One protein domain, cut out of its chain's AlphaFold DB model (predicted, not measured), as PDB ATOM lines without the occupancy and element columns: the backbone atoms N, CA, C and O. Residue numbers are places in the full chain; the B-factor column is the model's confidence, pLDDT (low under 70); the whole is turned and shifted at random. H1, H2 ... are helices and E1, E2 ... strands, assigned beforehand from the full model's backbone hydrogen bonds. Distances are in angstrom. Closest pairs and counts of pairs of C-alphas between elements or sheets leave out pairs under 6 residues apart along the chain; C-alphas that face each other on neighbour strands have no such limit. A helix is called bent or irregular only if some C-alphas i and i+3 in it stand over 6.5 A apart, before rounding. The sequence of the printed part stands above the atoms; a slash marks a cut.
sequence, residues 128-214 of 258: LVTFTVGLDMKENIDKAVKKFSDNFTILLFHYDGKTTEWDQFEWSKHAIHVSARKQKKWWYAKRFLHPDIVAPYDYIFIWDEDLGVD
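AT A GLANCE: This is residues 128 to 214 of the 258 residues of an uncharacterized protein of Chenopodium quinoa (UniProt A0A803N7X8). A small, four-stranded parallel sheet runs through the middle of the domain, with H1 along one face and H3 across the other. H2 sits off the sheet next to H1, and the short H4 lies out beyond H3, farthest of the named elements from the mean of the C-alphas. The printed part has 87 residues, with four named helices and four named strands in the order E1 H1 E2 H2 E3 H3 H4 E4; the sheet's order is E3 E2 E1 E4. The class is mixed, helices and strands; the whole is compact and rounded, with a radius of gyration of the C-alphas of 12.2 A and spans of 31 by 29 by 23 A.

IN THESE COORDINATES: The inner strands are E1, residues 128 to 133, 15.7 A long from C-alpha 128 at (8.915, 27.433, -14.311), and E2, residues 152 to 158, 18.7 A. The edge strands are E3, residues 176 to 179, and E4, residues 203 to 208, 16.2 A long and ending with C-alpha 208 at (18.676, 27.125, -24.310). H1 is residues 135 to 145, 14.8 A; H2 164 to 168, 8.4 A; H3 185 to 192, 10.8 A; H4 195 to 198, 5.2 A. H1 is irregular, with C-alphas 136 and 139 7.9 A apart; H2 is irregular only just, with C-alphas 165 and 168 6.52 A apart.

HOW THE PARTS SIT: E1 and E2 are parallel at 23 degrees, with N 131 and O 155 at 2.9 A. E1 and E4 are parallel at 15 degrees, with N 130 and O 205 at 2.8 A. E3 and E2 are parallel at 16 degrees, with N 156 and O 176 at 2.8 A. H1 is on the sheet at a height of 9.3 A, over E1 and only just over E4, with 3 C-alphas; on the local plane it runs along the strands, 13 degrees from E1. The closest C-alphas of H1 and E1 are those of Ile 141 and Val 133, 7.8 A. H3 is on the opposite face at a height of 9.1 A, over E2 and only just over E1, with 3 C-alphas; on the local plane it runs only just across the strands, 61 degrees from E2. The closest C-alphas of H3 and E2 are those of Tyr 188 and Phe 157, 6.8 A. H2 is not on the sheet; it only just touches H1, with 3 pairs of C-alphas within 8 A, the closest being Leu 135 and Glu 165, 7.6 A. H4 is not on the sheet, and H3 and H4 meet only through their link. E1, H1, E2 and E2, H2, E3 are strand-helix-strand units, parallel neighbour strands with a helix between; E3, H3 H4, E4 is a split one, with E2 E1 between its strands; these crossovers are right-handed. O i to N i+4 pairs within hydrogen-bond range are 5 of 7 in H1, 3 of 4 in H3 and 0 of 1 in H2, where 1 of 2 O i to N i+3 pairs is within range; H4 is too short for such a pair.

THE WHOLE: The C-alphas farthest apart, of Asp 196 and Asp 214, are 33.6 A apart. The printed part has no cut and no long link. The mean pLDDT of the printed part is 93.8, and no printed residue is under 70.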
ATOM      1  N   LEU A 128       8.105  26.278 -13.937       96.81
ATOM      2  CA  LEU A 128       8.915  27.433 -14.311       96.81
ATOM      3  C   LEU A 128       9.718  27.073 -15.554       96.81
ATOM      4  O   LEU A 128      10.347  26.019 -15.590       96.81
ATOM      5  N   VAL A 129       9.743  27.953 -16.547       97.12
ATOM      6  CA  VAL A 129      10.692  27.879 -17.658       97.12
ATOM      7  C   VAL A 129      11.555  29.128 -17.678       97.12
ATOM      8  O   VAL A 129      11.068  30.255 -17.587       97.12
ATOM      9  N   THR A 130      12.861  28.913 -17.778       97.12
ATOM     10  CA  THR A 130      13.854  29.972 -17.875       97.12
ATOM     11  C   THR A 130      14.569  29.881 -19.206       97.12
ATOM     12  O   THR A 130      15.046  28.799 -19.551       97.12
ATOM     13  N   PHE A 131      14.713  31.003 -19.895       96.81
ATOM     14  CA  PHE A 131      15.492  31.106 -21.124       96.81
ATOM     15  C   PHE A 131      16.652  32.066 -20.910       96.81
ATOM     16  O   PHE A 131      16.469  33.143 -20.344       96.81
ATOM     17  N   THR A 132      17.839  31.713 -21.385       95.25
ATOM     18  CA  THR A 132      18.953  32.662 -21.497       95.25
ATOM     19  C   THR A 132      18.999  33.219 -22.888       95.25
ATOM     20  O   THR A 132      19.255  32.459 -23.810       95.25
ATOM     21  N   VAL A 133      18.729  34.513 -23.018       96.12
ATOM     22  CA  VAL A 133      18.335  35.101 -24.293       96.12
ATOM     23  C   VAL A 133      19.198  36.291 -24.679       96.12
ATOM     24  O   VAL A 133      19.574  37.115 -23.835       96.12
ATOM     25  N   GLY A 134      19.451  36.388 -25.978       95.06
ATOM     26  CA  GLY A 134      19.842  37.603 -26.672       95.06
ATOM     27  C   GLY A 134      18.847  37.958 -27.772       95.06
ATOM     28  O   GLY A 134      18.095  37.119 -28.276       95.06
ATOM     29  N   LEU A 135      18.846  39.229 -28.165       94.50
ATOM     30  CA  LEU A 135      17.902  39.767 -29.142       94.50
ATOM     31  C   LEU A 135      17.945  39.037 -30.494       94.50
ATOM     32  O   LEU A 135      16.914  38.919 -31.153       94.50
ATOM     33  N   ASP A 136      19.110  38.523 -30.887       94.38
ATOM     34  CA  ASP A 136      19.297  37.832 -32.167       94.38
ATOM     35  C   ASP A 136      18.494  36.518 -32.247       94.38
ATOM     36  O   ASP A 136      18.099  36.102 -33.336       94.38
ATOM     37  N   MET A 137      18.173  35.901 -31.101       93.88
ATOM     38  CA  MET A 137      17.441  34.629 -31.011       93.88
ATOM     39  C   MET A 137      15.961  34.801 -30.641       93.88
ATOM     40  O   MET A 137      15.244  33.818 -30.438       93.88
ATOM     41  N   LYS A 138      15.461  36.043 -30.592       95.50
ATOM     42  CA  LYS A 138      14.103  36.374 -30.123       95.50
ATOM     43  C   LYS A 138      12.983  35.608 -30.841       95.50
ATOM     44  O   LYS A 138      12.028  35.186 -30.200       95.50
ATOM     45  N   GLU A 139      13.117  35.384 -32.150       95.62
ATOM     46  CA  GLU A 139      12.119  34.662 -32.955       95.62
ATOM     47  C   GLU A 139      12.075  33.173 -32.596       95.62
ATOM     48  O   GLU A 139      11.013  32.551 -32.609       95.62
ATOM     49  N   ASN A 140      13.224  32.582 -32.250       95.44
ATOM     50  CA  ASN A 140      13.256  31.200 -31.786       95.44
ATOM     51  C   ASN A 140      12.634  31.079 -30.392       95.44
ATOM     52  O   ASN A 140      11.857  30.159 -30.137       95.44
ATOM     53  N   ILE A 141      12.900  32.049 -29.514       96.75
ATOM     54  CA  ILE A 141      12.276  32.106 -28.189       96.75
ATOM     55  C   ILE A 141      10.762  32.301 -28.287       96.75
ATOM     56  O   ILE A 141      10.031  31.629 -27.567       96.75
ATOM     57  N   ASP A 142      10.267  33.135 -29.202       97.00
ATOM     58  CA  ASP A 142       8.825  33.282 -29.435       97.00
ATOM     59  C   ASP A 142       8.172  31.950 -29.848       97.00
ATOM     60  O   ASP A 142       7.136  31.560 -29.302       97.00
ATOM     61  N   LYS A 143       8.812  31.187 -30.745       96.62
ATOM     62  CA  LYS A 143       8.360  29.826 -31.086       96.62
ATOM     63  C   LYS A 143       8.394  28.891 -29.880       96.62
ATOM     64  O   LYS A 143       7.467  28.099 -29.712       96.62
ATOM     65  N   ALA A 144       9.442  28.966 -29.060       96.44
ATOM     66  CA  ALA A 144       9.605  28.129 -27.878       96.44
ATOM     67  C   ALA A 144       8.532  28.420 -26.830       96.44
ATOM     68  O   ALA A 144       7.861  27.490 -26.392       96.44
ATOM     69  N   VAL A 145       8.307  29.689 -26.482       96.56
ATOM     70  CA  VAL A 145       7.295  30.114 -25.505       96.56
ATOM     71  C   VAL A 145       5.905  29.610 -25.882       96.56
ATOM     72  O   VAL A 145       5.193  29.104 -25.022       96.56
ATOM     73  N   LYS A 146       5.550  29.626 -27.171       96.12
ATOM     74  CA  LYS A 146       4.268  29.092 -27.670       96.12
ATOM     75  C   LYS A 146       4.075  27.584 -27.446       96.12
ATOM     76  O   LYS A 146       2.967  27.087 -27.637       96.12
ATOM     77  N   LYS A 147       5.121  26.839 -27.066       96.62
ATOM     78  CA  LYS A 147       5.035  25.417 -26.681       96.62
ATOM     79  C   LYS A 147       4.764  25.205 -25.193       96.62
ATOM     80  O   LYS A 147       4.526  24.063 -24.794       96.62
ATOM     81  N   PHE A 148       4.811  26.258 -24.384       95.69
ATOM     82  CA  PHE A 148       4.526  26.217 -22.955       95.69
ATOM     83  C   PHE A 148       3.115  26.741 -22.700       95.69
ATOM     84  O   PHE A 148       2.689  27.734 -23.284       95.69
ATOM     85  N   SER A 149       2.368  26.025 -21.865       94.94
ATOM     86  CA  SER A 149       1.009  26.407 -21.479       94.94
ATOM     87  C   SER A 149       1.018  27.499 -20.400       94.94
ATOM     88  O   SER A 149       2.054  27.800 -19.805       94.94
ATOM     89  N   ASP A 150      -0.164  27.995 -20.039       92.56
ATOM     90  CA  ASP A 150      -0.352  28.929 -18.919       92.56
ATOM     91  C   ASP A 150       0.012  28.330 -17.539       92.56
ATOM     92  O   ASP A 150       0.029  29.041 -16.532       92.56
ATOM     93  N   ASN A 151       0.326  27.029 -17.458       94.38
ATOM     94  CA  ASN A 151       0.870  26.416 -16.241       94.38
ATOM     95  C   ASN A 151       2.342  26.783 -15.995       94.38
ATOM     96  O   ASN A 151       2.868  26.445 -14.929       94.38
ATOM     97  N   PHE A 152       3.002  27.436 -16.957       95.06
ATOM     98  CA  PHE A 152       4.401  27.831 -16.880       95.06
ATOM     99  C   PHE A 152       4.560  29.320 -16.574       95.06
ATOM    100  O   PHE A 152       4.080  30.186 -17.301       95.06
ATOM    101  N   THR A 153       5.331  29.629 -15.535       95.12
ATOM    102  CA  THR A 153       5.932  30.956 -15.384       95.12
ATOM    103  C   THR A 153       7.113  31.075 -16.339       95.12
ATOM    104  O   THR A 153       7.954  30.179 -16.398       95.12
ATOM    105  N   ILE A 154       7.188  32.185 -17.075       96.25
ATOM    106  CA  ILE A 154       8.256  32.454 -18.044       96.25
ATOM    107  C   ILE A 154       9.232  33.470 -17.450       96.25
ATOM    108  O   ILE A 154       8.842  34.573 -17.061       96.25
ATOM    109  N   LEU A 155      10.510  33.102 -17.412       97.06
ATOM    110  CA  LEU A 155      11.607  33.928 -16.916       97.06
ATOM    111  C   LEU A 155      12.699  34.050 -17.986       97.06
ATOM    112  O   LEU A 155      13.242  33.056 -18.459       97.06
ATOM    113  N   LEU A 156      13.049  35.275 -18.355       97.38
ATOM    114  CA  LEU A 156      14.066  35.576 -19.357       97.38
ATOM    115  C   LEU A 156      15.318  36.157 -18.692       97.38
ATOM    116  O   LEU A 156      15.258  37.158 -17.974       97.38
ATOM    117  N   PHE A 157      16.464  35.545 -18.969       97.44
ATOM    118  CA  PHE A 157      17.792  35.972 -18.544       97.44
ATOM    119  C   PHE A 157      18.516  36.663 -19.709       97.44
ATOM    120  O   PHE A 157      19.068  36.001 -20.585       97.44
ATOM    121  N   HIS A 158      18.523  37.997 -19.712       97.31
ATOM    122  CA  HIS A 158      19.029  38.843 -20.803       97.31
ATOM    123  C   HIS A 158      20.525  39.114 -20.657       97.31
ATOM    124  O   HIS A 158      20.941  40.041 -19.953       97.31
ATOM    125  N   TYR A 159      21.367  38.321 -21.323       95.69
ATOM    126  CA  TYR A 159      22.824  38.509 -21.264       95.69
ATOM    127  C   TYR A 159      23.319  39.697 -22.104       95.69
ATOM    128  O   TYR A 159      24.447  40.161 -21.906       95.69
ATOM    129  N   ASP A 160      22.506  40.200 -23.029       95.69
ATOM    130  CA  ASP A 160      22.823  41.329 -23.911       95.69
ATOM    131  C   ASP A 160      22.388  42.690 -23.335       95.69
ATOM    132  O   ASP A 160      22.854  43.742 -23.777       95.69
ATOM    133  N   GLY A 161      21.561  42.674 -22.290       95.00
ATOM    134  CA  GLY A 161      21.040  43.870 -21.650       95.00
ATOM    135  C   GLY A 161      19.835  44.508 -22.345       95.00
ATOM    136  O   GLY A 161      19.510  45.641 -21.991       95.00
ATOM    137  N   LYS A 162      19.208  43.834 -23.315       95.38
ATOM    138  CA  LYS A 162      18.142  44.384 -24.165       95.38
ATOM    139  C   LYS A 162      16.777  43.819 -23.788       95.38
ATOM    140  O   LYS A 162      16.384  42.760 -24.261       95.38
ATOM    141  N   THR A 163      16.054  44.518 -22.916       95.88
ATOM    142  CA  THR A 163      14.737  44.065 -22.439       95.88
ATOM    143  C   THR A 163      13.570  44.700 -23.188       95.88
ATOM    144  O   THR A 163      12.593  44.014 -23.452       95.88
ATOM    145  N   THR A 164      13.657  45.983 -23.550       95.44
ATOM    146  CA  THR A 164      12.539  46.748 -24.139       95.44
ATOM    147  C   THR A 164      12.158  46.248 -25.530       95.44
ATOM    148  O   THR A 164      10.996  46.261 -25.918       95.44
ATOM    149  N   GLU A 165      13.121  45.751 -26.299       95.81
ATOM    150  CA  GLU A 165      12.889  45.235 -27.647       95.81
ATOM    151  C   GLU A 165      11.981  43.994 -27.662       95.81
ATOM    152  O   GLU A 165      11.415  43.654 -28.704       95.81
ATOM    153  N   TRP A 166      11.813  43.328 -26.518       97.12
ATOM    154  CA  TRP A 166      10.923  42.181 -26.363       97.12
ATOM    155  C   TRP A 166       9.452  42.574 -26.191       97.12
ATOM    156  O   TRP A 166       8.588  41.733 -26.428       97.12
ATOM    157  N   ASP A 167       9.147  43.849 -25.910       95.56
ATOM    158  CA  ASP A 167       7.775  44.363 -25.752       95.56
ATOM    159  C   ASP A 167       6.914  44.204 -27.018       95.56
ATOM    160  O   ASP A 167       5.689  44.315 -26.960       95.56
ATOM    161  N   GLN A 168       7.542  43.908 -28.165       95.50
ATOM    162  CA  GLN A 168       6.851  43.526 -29.401       95.50
ATOM    163  C   GLN A 168       6.024  42.236 -29.249       95.50
ATOM    164  O   GLN A 168       5.083  42.020 -30.009       95.50
ATOM    165  N   PHE A 169       6.371  41.375 -28.287       97.00
ATOM    166  CA  PHE A 169       5.651  40.145 -27.990       97.00
ATOM    167  C   PHE A 169       4.735  40.355 -26.781       97.00
ATOM    168  O   PHE A 169       5.202  40.615 -25.673       97.00
ATOM    169  N   GLU A 170       3.421  40.181 -26.956       95.75
ATOM    170  CA  GLU A 170       2.451  40.386 -25.864       95.75
ATOM    171  C   GLU A 170       2.684  39.459 -24.661       95.75
ATOM    172  O   GLU A 170       2.495  39.861 -23.509       95.75
ATOM    173  N   TRP A 171       3.152  38.231 -24.901       95.38
ATOM    174  CA  TRP A 171       3.515  37.311 -23.822       95.38
ATOM    175  C   TRP A 171       4.719  37.821 -23.016       95.38
ATOM    176  O   TRP A 171       4.790  37.578 -21.813       95.38
ATOM    177  N   SER A 172       5.634  38.577 -23.634       95.94
ATOM    178  CA  SER A 172       6.836  39.078 -22.963       95.94
ATOM    179  C   SER A 172       6.503  40.116 -21.900       95.94
ATOM    180  O   SER A 172       7.146  40.144 -20.861       95.94
ATOM    181  N   LYS A 173       5.447  40.912 -22.094       93.06
ATOM    182  CA  LYS A 173       4.993  41.898 -21.095       93.06
ATOM    183  C   LYS A 173       4.540  41.259 -19.779       93.06
ATOM    184  O   LYS A 173       4.481  41.932 -18.754       93.06
ATOM    185  N   HIS A 174       4.204  39.971 -19.821       90.12
ATOM    186  CA  HIS A 174       3.787  39.174 -18.671       90.12
ATOM    187  C   HIS A 174       4.901  38.238 -18.174       90.12
ATOM    188  O   HIS A 174       4.740  37.591 -17.139       90.12
ATOM    189  N   ALA A 175       6.023  38.162 -18.896       94.62
ATOM    190  CA  ALA A 175       7.196  37.405 -18.493       94.62
ATOM    191  C   ALA A 175       8.038  38.200 -17.487       94.62
ATOM    192  O   ALA A 175       7.942  39.420 -17.357       94.62
ATOM    193  N   ILE A 176       8.902  37.493 -16.768       94.94
ATOM    194  CA  ILE A 176       9.847  38.108 -15.836       94.94
ATOM    195  C   ILE A 176      11.160  38.323 -16.571       94.94
ATOM    196  O   ILE A 176      11.713  37.391 -17.150       94.94
ATOM    197  N   HIS A 177      11.689  39.540 -16.521       96.00
ATOM    198  CA  HIS A 177      12.946  39.893 -17.172       96.00
ATOM    199  C   HIS A 177      14.022  40.148 -16.121       96.00
ATOM    200  O   HIS A 177      13.875  41.013 -15.259       96.00
ATOM    201  N   VAL A 178      15.139  39.430 -16.216       96.25
ATOM    202  CA  VAL A 178      16.338  39.676 -15.412       96.25
ATOM    203  C   VAL A 178      17.495  39.944 -16.360       96.25
ATOM    204  O   VAL A 178      17.776  39.147 -17.248       96.25
ATOM    205  N   SER A 179      18.173  41.073 -16.173       96.50
ATOM    206  CA  SER A 179      19.184  41.570 -17.104       96.50
ATOM    207  C   SER A 179      20.519  41.796 -16.401       96.50
ATOM    208  O   SER A 179      20.610  42.551 -15.434       96.50
ATOM    209  N   ALA A 180      21.561  41.122 -16.887       95.88
ATOM    210  CA  ALA A 180      22.940  41.263 -16.438       95.88
ATOM    211  C   ALA A 180      23.899  41.003 -17.611       95.88
ATOM    212  O   ALA A 180      24.041  39.890 -18.124       95.88
ATOM    213  N   ARG A 181      24.601  42.051 -18.047       94.69
ATOM    214  CA  ARG A 181      25.419  41.985 -19.263       94.69
ATOM    215  C   ARG A 181      26.539  40.944 -19.159       94.69
ATOM    216  O   ARG A 181      27.247  40.880 -18.149       94.69
ATOM    217  N   LYS A 182      26.748  40.204 -20.254       93.12
ATOM    218  CA  LYS A 182      27.864  39.264 -20.477       93.12
ATOM    219  C   LYS A 182      27.954  38.134 -19.441       93.12
ATOM    220  O   LYS A 182      29.050  37.692 -19.102       93.12
ATOM    221  N   GLN A 183      26.814  37.674 -18.928       94.88
ATOM    222  CA  GLN A 183      26.752  36.556 -17.984       94.88
ATOM    223  C   GLN A 183      26.345  35.251 -18.667       94.88
ATOM    224  O   GLN A 183      25.573  35.246 -19.619       94.88
ATOM    225  N   LYS A 184      26.861  34.130 -18.150       91.06
ATOM    226  CA  LYS A 184      26.510  32.779 -18.617       91.06
ATOM    227  C   LYS A 184      25.207  32.287 -17.980       91.06
ATOM    228  O   LYS A 184      24.859  32.705 -16.878       91.06
ATOM    229  N   LYS A 185      24.567  31.287 -18.591       90.81
ATOM    230  CA  LYS A 185      23.340  30.634 -18.092       90.81
ATOM    231  C   LYS A 185      23.363  30.259 -16.617       90.81
ATOM    232  O   LYS A 185      22.520  30.693 -15.835       90.81
ATOM    233  N   TRP A 186      24.395  29.533 -16.203       92.06
ATOM    234  CA  TRP A 186      24.528  29.088 -14.817       92.06
ATOM    235  C   TRP A 186      24.792  30.224 -13.823       92.06
ATOM    236  O   TRP A 186      24.483  30.084 -12.640       92.06
ATOM    237  N   TRP A 187      25.317  31.366 -14.281       94.31
ATOM    238  CA  TRP A 187      25.491  32.540 -13.425       94.31
ATOM    239  C   TRP A 187      24.139  33.109 -12.983       94.31
ATOM    240  O   TRP A 187      23.999  33.469 -11.811       94.31
ATOM    241  N   TYR A 188      23.161  33.133 -13.898       95.00
ATOM    242  CA  TYR A 188      21.784  33.526 -13.611       95.00
ATOM    243  C   TYR A 188      21.080  32.498 -12.739       95.00
ATOM    244  O   TYR A 188      20.589  32.855 -11.672       95.00
ATOM    245  N   ALA A 189      21.090  31.226 -13.150       92.69
ATOM    246  CA  ALA A 189      20.420  30.157 -12.413       92.69
ATOM    247  C   ALA A 189      20.848  30.141 -10.937       92.69
ATOM    248  O   ALA A 189      20.006  30.181 -10.045       92.69
ATOM    249  N   LYS A 190      22.159  30.226 -10.669       89.69
ATOM    250  CA  LYS A 190      22.708  30.270  -9.304       89.69
ATOM    251  C   LYS A 190      22.178  31.437  -8.453       89.69
ATOM    252  O   LYS A 190      22.134  31.312  -7.235       89.69
ATOM    253  N   ARG A 191      21.841  32.578  -9.059       90.38
ATOM    254  CA  ARG A 191      21.454  33.811  -8.347       90.38
ATOM    255  C   ARG A 191      19.951  34.024  -8.260       90.38
ATOM    256  O   ARG A 191      19.485  34.566  -7.267       90.38
ATOM    257  N   PHE A 192      19.216  33.617  -9.289       92.25
ATOM    258  CA  PHE A 192      17.796  33.936  -9.440       92.25
ATOM    259  C   PHE A 192      16.884  32.715  -9.298       92.25
ATOM    260  O   PHE A 192      15.689  32.888  -9.087       92.25
ATOM    261  N   LEU A 193      17.429  31.493  -9.332       92.31
ATOM    262  CA  LEU A 193      16.690  30.254  -9.051       92.31
ATOM    263  C   LEU A 193      17.017  29.718  -7.657       92.31
ATOM    264  O   LEU A 193      17.285  28.533  -7.467       92.31
ATOM    265  N   HIS A 194      17.040  30.615  -6.671       88.62
ATOM    266  CA  HIS A 194      17.290  30.231  -5.287       88.62
ATOM    267  C   HIS A 194      16.162  29.317  -4.773       88.62
ATOM    268  O   HIS A 194      14.999  29.595  -5.075       88.62
ATOM    269  N   PRO A 195      16.440  28.274  -3.964       85.94
ATOM    270  CA  PRO A 195      15.405  27.372  -3.451       85.94
ATOM    271  C   PRO A 195      14.234  28.087  -2.767       85.94
ATOM    272  O   PRO A 195      13.088  27.729  -2.998       85.94
ATOM    273  N   ASP A 196      14.490  29.153  -2.006       82.44
ATOM    274  CA  ASP A 196      13.430  29.955  -1.365       82.44
ATOM    275  C   ASP A 196      12.539  30.746  -2.337       82.44
ATOM    276  O   ASP A 196      11.545  31.332  -1.915       82.44
ATOM    277  N   ILE A 197      12.903  30.777  -3.619       86.25
ATOM    278  CA  ILE A 197      12.160  31.417  -4.706       86.25
ATOM    279  C   ILE A 197      11.430  30.366  -5.548       86.25
ATOM    280  O   ILE A 197      10.277  30.548  -5.926       86.25
ATOM    281  N   VAL A 198      12.113  29.262  -5.864       90.50
ATOM    282  CA  VAL A 198      11.621  28.282  -6.844       90.50
ATOM    283  C   VAL A 198      10.999  27.029  -6.226       90.50
ATOM    284  O   VAL A 198      10.404  26.238  -6.948       90.50
ATOM    285  N   ALA A 199      11.073  26.853  -4.902       87.69
ATOM    286  CA  ALA A 199      10.427  25.744  -4.191       87.69
ATOM    287  C   ALA A 199       8.912  25.573  -4.444       87.69
ATOM    288  O   ALA A 199       8.445  24.445  -4.296       87.69
ATOM    289  N   PRO A 200       8.127  26.618  -4.785       88.50
ATOM    290  CA  PRO A 200       6.717  26.444  -5.138       88.50
ATOM    291  C   PRO A 200       6.462  25.735  -6.477       88.50
ATOM    292  O   PRO A 200       5.330  25.317  -6.709       88.50
ATOM    293  N   TYR A 201       7.463  25.631  -7.356       93.19
ATOM    294  CA  TYR A 201       7.316  24.995  -8.665       93.19
ATOM    295  C   TYR A 201       7.638  23.499  -8.587       93.19
ATOM    296  O   TYR A 201       8.652  23.101  -8.015       93.19
ATOM    297  N   ASP A 202       6.808  22.675  -9.225       93.88
ATOM    298  CA  ASP A 202       6.997  21.221  -9.292       93.88
ATOM    299  C   ASP A 202       8.196  20.854 -10.183       93.88
ATOM    300  O   ASP A 202       8.951  19.931  -9.878       93.88
ATOM    301  N   TYR A 203       8.371  21.590 -11.288       95.31
ATOM    302  CA  TYR A 203       9.437  21.389 -12.272       95.31
ATOM    303  C   TYR A 203       9.982  22.723 -12.778       95.31
ATOM    304  O   TYR A 203       9.235  23.685 -12.977       95.31
ATOM    305  N   ILE A 204      11.293  22.751 -13.028       96.00
ATOM    306  CA  ILE A 204      12.011  23.910 -13.559       96.00
ATOM    307  C   ILE A 204      12.711  23.497 -14.853       96.00
ATOM    308  O   ILE A 204      13.517  22.569 -14.867       96.00
ATOM    309  N   PHE A 205      12.424  24.216 -15.929       96.62
ATOM    310  CA  PHE A 205      13.032  24.051 -17.239       96.62
ATOM    311  C   PHE A 205      14.100  25.124 -17.418       96.62
ATOM    312  O   PHE A 205      13.799  26.315 -17.391       96.62
ATOM    313  N   ILE A 206      15.348  24.709 -17.619       95.25
ATOM    314  CA  ILE A 206      16.450  25.612 -17.965       95.25
ATOM    315  C   ILE A 206      16.730  25.431 -19.456       95.25
ATOM    316  O   ILE A 206      17.465  24.529 -19.854       95.25
ATOM    317  N   TRP A 207      16.086  26.258 -20.274       92.12
ATOM    318  CA  TRP A 207      16.035  26.113 -21.724       92.12
ATOM    319  C   TRP A 207      17.108  26.957 -22.418       92.12
ATOM    320  O   TRP A 207      17.402  28.074 -21.987       92.12
ATOM    321  N   ASP A 208      17.704  26.409 -23.478       87.31
ATOM    322  CA  ASP A 208      18.676  27.125 -24.310       87.31
ATOM    323  C   ASP A 208      17.998  27.837 -25.485       87.31
ATOM    324  O   ASP A 208      16.978  27.373 -25.997       87.31
ATOM    325  N   GLU A 209      18.549  28.969 -25.912       88.12
ATOM    326  CA  GLU A 209      17.921  29.822 -26.932       88.12
ATOM    327  C   GLU A 209      18.067  29.313 -28.365       88.12
ATOM    328  O   GLU A 209      17.347  29.771 -29.251       88.12
ATOM    329  N   ASP A 210      18.966  28.362 -28.600       84.50
ATOM    330  CA  ASP A 210      19.281  27.787 -29.908       84.50
ATOM    331  C   ASP A 210      18.595  26.436 -30.169       84.50
ATOM    332  O   ASP A 210      18.756  25.845 -31.239       84.50
ATOM    333  N   LEU A 211      17.775  25.954 -29.229       84.75
ATOM    334  CA  LEU A 211      17.062  24.689 -29.377       84.75
ATOM    335  C   LEU A 211      15.836  24.828 -30.286       84.75
ATOM    336  O   LEU A 211      14.975  25.686 -30.081       84.75
ATOM    337  N   GLY A 212      15.726  23.918 -31.255       85.56
ATOM    338  CA  GLY A 212      14.529  23.750 -32.076       85.56
ATOM    339  C   GLY A 212      13.387  23.099 -31.291       85.56
ATOM    340  O   GLY A 212      13.600  22.171 -30.510       85.56
ATOM    341  N   VAL A 213      12.159  23.571 -31.513       90.56
ATOM    342  CA  VAL A 213      10.978  23.195 -30.710       90.56
ATOM    343  C   VAL A 213       9.821  22.618 -31.527       90.56
ATOM    344  O   VAL A 213       8.741  22.378 -30.987       90.56
ATOM    345  N   ASP A 214      10.014  22.375 -32.825       90.19
ATOM    346  CA  ASP A 214       8.932  21.985 -33.742       90.19
ATOM    347  C   ASP A 214       8.169  20.752 -33.238       90.19
ATOM    348  O   ASP A 214       6.939  20.771 -33.143       90.19
TER     349      ASP A 214